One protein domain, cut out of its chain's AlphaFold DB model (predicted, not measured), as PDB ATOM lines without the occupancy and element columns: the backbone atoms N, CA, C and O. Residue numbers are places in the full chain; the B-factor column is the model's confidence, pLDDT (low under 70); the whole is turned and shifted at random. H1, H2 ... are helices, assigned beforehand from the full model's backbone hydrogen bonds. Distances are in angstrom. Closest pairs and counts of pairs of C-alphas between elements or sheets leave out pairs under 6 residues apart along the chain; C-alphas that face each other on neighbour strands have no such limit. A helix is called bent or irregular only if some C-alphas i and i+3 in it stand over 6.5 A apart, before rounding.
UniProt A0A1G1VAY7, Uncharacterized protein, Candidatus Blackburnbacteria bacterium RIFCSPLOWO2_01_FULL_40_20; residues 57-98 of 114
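Overview. This is residues 57 to 98 of the 114 residues of an uncharacterized protein of Candidatus Blackburnbacteria bacterium RIFCSPLOWO2_01_FULL_40_20 (UniProt A0A1G1VAY7). The chain folds to and fro in a loose, flat zigzag of three strokes, with the long helix H2 in the middle, the shorter helix H1 on one side of it, and on the other side a bare stretch, residues 86 to 94, that folds back and ends in the small helix H3. H1 and H2 run opposite ways and meet sparsely, and residues 57 to 62, the first part of H1, stick out. The printed part has 42 residues with three named helices, H1, H2 and H3 in that order along the chain, and no named strand; the class is all helix. The whole is loose, with a radius of gyration of the C-alphas of 11.5 A, and its C-alphas span 31 by 22 by 9 A along their three main axes.

Arrangement. Start at the first printed residue, where H1 takes residues 57 to 65, and then go on to H2, residues 72 to 85. Look between these two at His 63 and Val 78: their C-alphas are the closest of the two helices, 6.5 A apart. H1 and H2 are close but not clearly touching, with 1 pair of C-alphas within 8 A. Their lines stand at a steep tilt of 44 degrees, and they run opposite ways. From centre to centre they are 12.7 A apart. Going on past H2 you reach H3, residues 95 to 98, which touches no helix. H3 is apart from H2, although it is the next helix along the chain. H1 and H3 are apart as well. On the backbone N and O atoms you will find every pair of O i and N i+4 within hydrogen-bond range in H1 and H2. H3 is too short for any such pair, and its 1 pair of O i and N i+3 is within range.

Along the chain. Find C-alpha 57, of Glu 57, at (-26.182, -44.566, -0.444); from there H1 runs through 9 residues to Gln 65, 12.3 A from first to last C-alpha. A short link of 6 residues, 66 to 71, leads to H2. Find C-alpha 72, of Ala 72, at (-39.940, -44.812, -19.620); there H2 begins, and it runs through 14 residues to Leu 85, where the z coordinate has risen to -2.211. H2 is the longest helix and measures 19.9 A from first to last C-alpha. Neither it nor any other helix here is bent. A short link of 9 residues, 86 to 94, follows. H3 then has 4 residues, Leu 95 to Gln 98, and ends with C-alpha 98 at (-53.592, -56.410, -16.983).

Size, cuts and confidence. The two C-alphas farthest apart are those of Val 58 and Gln 98, at 34.2 A. The outline is flat. Two stretches stand free: residues 57 to 62, which belong to H1, and residues 68 to 73. Without them the body has 30 residues, spans 28 by 19 by 7 A and has a radius of gyration of 10.1 A. The printed part has no cut and no long link; it covers residues 57 to 98 of a full chain of 114 residues. Read the B-factor column for the model's confidence: the mean pLDDT of the printed part is 73.7, with 86 for H1, 78 for H2 and 45 for H3. Residues 90 to 98 are under 70, so read the places of these atoms with care.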
ATOM      1  N   GLU A  57     -25.689 -45.938  -0.281       85.62
ATOM      2  CA  GLU A  57     -26.182 -44.566  -0.444       85.62
ATOM      3  C   GLU A  57     -26.002 -44.052  -1.880       85.62
ATOM      4  O   GLU A  57     -26.915 -43.452  -2.451       85.62
ATOM      5  N   VAL A  58     -24.857 -44.340  -2.503       86.44
ATOM      6  CA  VAL A  58     -24.579 -43.959  -3.895       86.44
ATOM      7  C   VAL A  58     -25.521 -44.701  -4.840       86.44
ATOM      8  O   VAL A  58     -26.091 -44.093  -5.753       86.44
ATOM      9  N   LEU A  59     -25.744 -45.997  -4.600       83.44
ATOM     10  CA  LEU A  59     -26.694 -46.794  -5.376       83.44
ATOM     11  C   LEU A  59     -28.113 -46.232  -5.249       83.44
ATOM     12  O   LEU A  59     -28.771 -46.021  -6.268       83.44
ATOM     13  N   LEU A  60     -28.578 -45.942  -4.036       86.62
ATOM     14  CA  LEU A  60     -29.918 -45.401  -3.790       86.62
ATOM     15  C   LEU A  60     -30.120 -44.031  -4.444       86.62
ATOM     16  O   LEU A  60     -31.156 -43.797  -5.071       86.62
ATOM     17  N   ASN A  61     -29.131 -43.142  -4.337       86.06
ATOM     18  CA  ASN A  61     -29.181 -41.825  -4.967       86.06
ATOM     19  C   ASN A  61     -29.216 -41.933  -6.495       86.06
ATOM     20  O   ASN A  61     -30.024 -41.260  -7.133       86.06
ATOM     21  N   THR A  62     -28.431 -42.845  -7.075       86.50
ATOM     22  CA  THR A  62     -28.462 -43.122  -8.518       86.50
ATOM     23  C   THR A  62     -29.835 -43.639  -8.949       86.50
ATOM     24  O   THR A  62     -30.406 -43.136  -9.912       86.50
ATOM     25  N   HIS A  63     -30.422 -44.591  -8.216       83.50
ATOM     26  CA  HIS A  63     -31.770 -45.087  -8.520       83.50
ATOM     27  C   HIS A  63     -32.816 -43.973  -8.452       83.50
ATOM     28  O   HIS A  63     -33.703 -43.929  -9.298       83.50
ATOM     29  N   ARG A  64     -32.706 -43.052  -7.485       85.44
ATOM     30  CA  ARG A  64     -33.602 -41.893  -7.400       85.44
ATOM     31  C   ARG A  64     -33.479 -41.000  -8.631       85.44
ATOM     32  O   ARG A  64     -34.498 -40.671  -9.218       85.44
ATOM     33  N   GLN A  65     -32.260 -40.667  -9.049       87.69
ATOM     34  CA  GLN A  65     -32.026 -39.855 -10.249       87.69
ATOM     35  C   GLN A  65     -32.570 -40.528 -11.515       87.69
ATOM     36  O   GLN A  65     -33.110 -39.862 -12.392       87.69
ATOM     37  N   LEU A  66     -32.481 -41.858 -11.602       84.19
ATOM     38  CA  LEU A  66     -33.039 -42.624 -12.717       84.19
ATOM     39  C   LEU A  66     -34.576 -42.665 -12.742       84.19
ATOM     40  O   LEU A  66     -35.134 -43.144 -13.723       84.19
ATOM     41  N   LEU A  67     -35.273 -42.180 -11.710       85.25
ATOM     42  CA  LEU A  67     -36.722 -41.958 -11.782       85.25
ATOM     43  C   LEU A  67     -37.076 -40.669 -12.530       85.25
ATOM     44  O   LEU A  67     -38.182 -40.567 -13.051       85.25
ATOM     45  N   ASP A  68     -36.137 -39.726 -12.611       85.75
ATOM     46  CA  ASP A  68     -36.345 -38.408 -13.217       85.75
ATOM     47  C   ASP A  68     -35.923 -38.364 -14.700       85.75
ATOM     48  O   ASP A  68     -36.011 -37.323 -15.352       85.75
ATOM     49  N   VAL A  69     -35.453 -39.484 -15.263       87.56
ATOM     50  CA  VAL A  69     -35.062 -39.567 -16.679       87.56
ATOM     51  C   VAL A  69     -36.282 -39.730 -17.587       87.56
ATOM     52  O   VAL A  69     -37.271 -40.364 -17.231       87.56
ATOM     53  N   SER A  70     -36.195 -39.210 -18.813       78.50
ATOM     54  CA  SER A  70     -37.300 -39.247 -19.782       78.50
ATOM     55  C   SER A  70     -37.556 -40.624 -20.409       78.50
ATOM     56  O   SER A  70     -38.569 -40.812 -21.081       78.50
ATOM     57  N   ASP A  71     -36.644 -41.588 -20.242       87.06
ATOM     58  CA  ASP A  71     -36.816 -42.942 -20.775       87.06
ATOM     59  C   ASP A  71     -37.719 -43.779 -19.859       87.06
ATOM     60  O   ASP A  71     -37.312 -44.258 -18.797       87.06
ATOM     61  N   ALA A  72     -38.947 -44.012 -20.323       77.38
ATOM     62  CA  ALA A  72     -39.940 -44.812 -19.620       77.38
ATOM     63  C   ALA A  72     -39.446 -46.230 -19.274       77.38
ATOM     64  O   ALA A  72     -39.792 -46.748 -18.213       77.38
ATOM     65  N   ASN A  73     -38.614 -46.867 -20.110       79.81
ATOM     66  CA  ASN A  73     -38.123 -48.222 -19.834       79.81
ATOM     67  C   ASN A  73     -37.170 -48.250 -18.639       79.81
ATOM     68  O   ASN A  73     -37.179 -49.209 -17.862       79.81
ATOM     69  N   VAL A  74     -36.348 -47.210 -18.495       79.75
ATOM     70  CA  VAL A  74     -35.443 -47.064 -17.351       79.75
ATOM     71  C   VAL A  74     -36.263 -46.862 -16.082       79.75
ATOM     72  O   VAL A  74     -36.104 -47.628 -15.129       79.75
ATOM     73  N   VAL A  75     -37.213 -45.926 -16.109       75.50
ATOM     74  CA  VAL A  75     -38.093 -45.628 -14.970       75.50
ATOM     75  C   VAL A  75     -38.888 -46.863 -14.535       75.50
ATOM     76  O   VAL A  75     -38.925 -47.181 -13.346       75.50
ATOM     77  N   ILE A  76     -39.463 -47.623 -15.475       79.56
ATOM     78  CA  ILE A  76     -40.226 -48.842 -15.161       79.56
ATOM     79  C   ILE A  76     -39.357 -49.881 -14.441       79.56
ATOM     80  O   ILE A  76     -39.802 -50.465 -13.453       79.56
ATOM     81  N   ARG A  77     -38.118 -50.113 -14.895       79.62
ATOM     82  CA  ARG A  77     -37.207 -51.086 -14.261       79.62
ATOM     83  C   ARG A  77     -36.804 -50.659 -12.853       79.62
ATOM     84  O   ARG A  77     -36.733 -51.496 -11.954       79.62
ATOM     85  N   VAL A  78     -36.561 -49.365 -12.656       79.25
ATOM     86  CA  VAL A  78     -36.234 -48.804 -11.340       79.25
ATOM     87  C   VAL A  78     -37.426 -48.932 -10.386       79.25
ATOM     88  O   VAL A  78     -37.256 -49.374  -9.248       79.25
ATOM     89  N   LEU A  79     -38.637 -48.606 -10.847       77.88
ATOM     90  CA  LEU A  79     -39.858 -48.748 -10.051       77.88
ATOM     91  C   LEU A  79     -40.144 -50.211  -9.699       77.88
ATOM     92  O   LEU A  79     -40.408 -50.505  -8.535       77.88
ATOM     93  N   ASP A  80     -40.046 -51.130 -10.662       80.69
ATOM     94  CA  ASP A  80     -40.204 -52.575 -10.442       80.69
ATOM     95  C   ASP A  80     -39.297 -53.074  -9.305       80.69
ATOM     96  O   ASP A  80     -39.764 -53.708  -8.352       80.69
ATOM     97  N   LEU A  81     -38.013 -52.706  -9.347       78.31
ATOM     98  CA  LEU A  81     -37.067 -53.034  -8.285       78.31
ATOM     99  C   LEU A  81     -37.488 -52.426  -6.937       78.31
ATOM    100  O   LEU A  81     -37.493 -53.123  -5.922       78.31
ATOM    101  N   ALA A  82     -37.896 -51.154  -6.915       76.44
ATOM    102  CA  ALA A  82     -38.333 -50.482  -5.693       76.44
ATOM    103  C   ALA A  82     -39.568 -51.149  -5.053       76.44
ATOM    104  O   ALA A  82     -39.633 -51.287  -3.827       76.44
ATOM    105  N   TYR A  83     -40.538 -51.600  -5.857       77.69
ATOM    106  CA  TYR A  83     -41.715 -52.324  -5.361       77.69
ATOM    107  C   TYR A  83     -41.353 -53.697  -4.777       77.69
ATOM    108  O   TYR A  83     -41.887 -54.058  -3.722       77.69
ATOM    109  N   LYS A  84     -40.424 -54.430  -5.410       75.75
ATOM    110  CA  LYS A  84     -39.898 -55.711  -4.898       75.75
ATOM    111  C   LYS A  84     -39.186 -55.533  -3.562       75.75
ATOM    112  O   LYS A  84     -39.499 -56.243  -2.610       75.75
ATOM    113  N   LEU A  85     -38.307 -54.535  -3.455       73.69
ATOM    114  CA  LEU A  85     -37.588 -54.228  -2.211       73.69
ATOM    115  C   LEU A  85     -38.532 -53.849  -1.064       73.69
ATOM    116  O   LEU A  85     -38.270 -54.182   0.088       73.69
ATOM    117  N   LYS A  86     -39.652 -53.182  -1.367       74.50
ATOM    118  CA  LYS A  86     -40.663 -52.817  -0.364       74.50
ATOM    119  C   LYS A  86     -41.625 -53.953  -0.002       74.50
ATOM    120  O   LYS A  86     -42.528 -53.713   0.797       74.50
ATOM    121  N   GLY A  87     -41.498 -55.139  -0.607       73.88
ATOM    122  CA  GLY A  87     -42.446 -56.245  -0.417       73.88
ATOM    123  C   GLY A  87     -43.872 -55.902  -0.868       73.88
ATOM    124  O   GLY A  87     -44.835 -56.502  -0.406       73.88
ATOM    125  N   ARG A  88     -44.020 -54.891  -1.735       72.00
ATOM    126  CA  ARG A  88     -45.312 -54.413  -2.261       72.00
ATOM    127  C   ARG A  88     -45.613 -54.966  -3.650       72.00
ATOM    128  O   ARG A  88     -46.649 -54.641  -4.225       72.00
ATOM    129  N   TYR A  89     -44.697 -55.757  -4.195       70.06
ATOM    130  CA  TYR A  89     -44.907 -56.472  -5.437       70.06
ATOM    131  C   TYR A  89     -45.892 -57.610  -5.161       70.06
ATOM    132  O   TYR A  89     -45.578 -58.528  -4.410       70.06
ATOM    133  N   LYS A  90     -47.116 -57.514  -5.692       62.16
ATOM    134  CA  LYS A  90     -48.080 -58.614  -5.594       62.16
ATOM    135  C   LYS A  90     -47.594 -59.746  -6.492       62.16
ATOM    136  O   LYS A  90     -47.362 -59.529  -7.682       62.16
ATOM    137  N   ASP A  91     -47.438 -60.933  -5.920       52.25
ATOM    138  CA  ASP A  91     -47.090 -62.127  -6.678       52.25
ATOM    139  C   ASP A  91     -48.139 -62.394  -7.768       52.25
ATOM    140  O   ASP A  91     -49.340 -62.454  -7.502       52.25
ATOM    141  N   GLY A  92     -47.667 -62.582  -9.003       51.56
ATOM    142  CA  GLY A  92     -48.354 -63.445  -9.965       51.56
ATOM    143  C   GLY A  92     -49.121 -62.812 -11.125       51.56
ATOM    144  O   GLY A  92     -49.793 -63.543 -11.846       51.56
ATOM    145  N   THR A  93     -49.036 -61.512 -11.393       44.19
ATOM    146  CA  THR A  93     -49.473 -61.001 -12.706       44.19
ATOM    147  C   THR A  93     -48.603 -59.824 -13.089       44.19
ATOM    148  O   THR A  93     -48.557 -58.812 -12.391       44.19
ATOM    149  N   THR A  94     -47.847 -59.967 -14.171       46.00
ATOM    150  CA  THR A  94     -47.106 -58.846 -14.736       46.00
ATOM    151  C   THR A  94     -48.109 -57.736 -15.038       46.00
ATOM    152  O   THR A  94     -49.139 -57.985 -15.658       46.00
ATOM    153  N   LEU A  95     -47.829 -56.500 -14.612       46.19
ATOM    154  CA  LEU A  95     -48.671 -55.340 -14.944       46.19
ATOM    155  C   LEU A  95     -48.933 -55.259 -16.462       46.19
ATOM    156  O   LEU A  95     -50.019 -54.886 -16.881       46.19
ATOM    157  N   TYR A  96     -47.989 -55.741 -17.275       45.88
ATOM    158  CA  TYR A  96     -48.103 -55.888 -18.729       45.88
ATOM    159  C   TYR A  96     -49.258 -56.777 -19.227       45.88
ATOM    160  O   TYR A  96     -49.639 -56.653 -20.382       45.88
ATOM    161  N   GLN A  97     -49.794 -57.684 -18.409       44.16
ATOM    162  CA  GLN A  97     -50.924 -58.548 -18.780       44.16
ATOM    163  C   GLN A  97     -52.287 -57.939 -18.423       44.16
ATOM    164  O   GLN A  97     -53.301 -58.373 -18.959       44.16
ATOM    165  N   GLN A  98     -52.334 -56.965 -17.507       43.50
ATOM    166  CA  GLN A  98     -53.592 -56.410 -16.983       43.50
ATOM    167  C   GLN A  98     -54.036 -55.137 -17.705       43.50
ATOM    168  O   GLN A  98     -55.226 -54.856 -17.811       43.50
TER     169      GLN A  98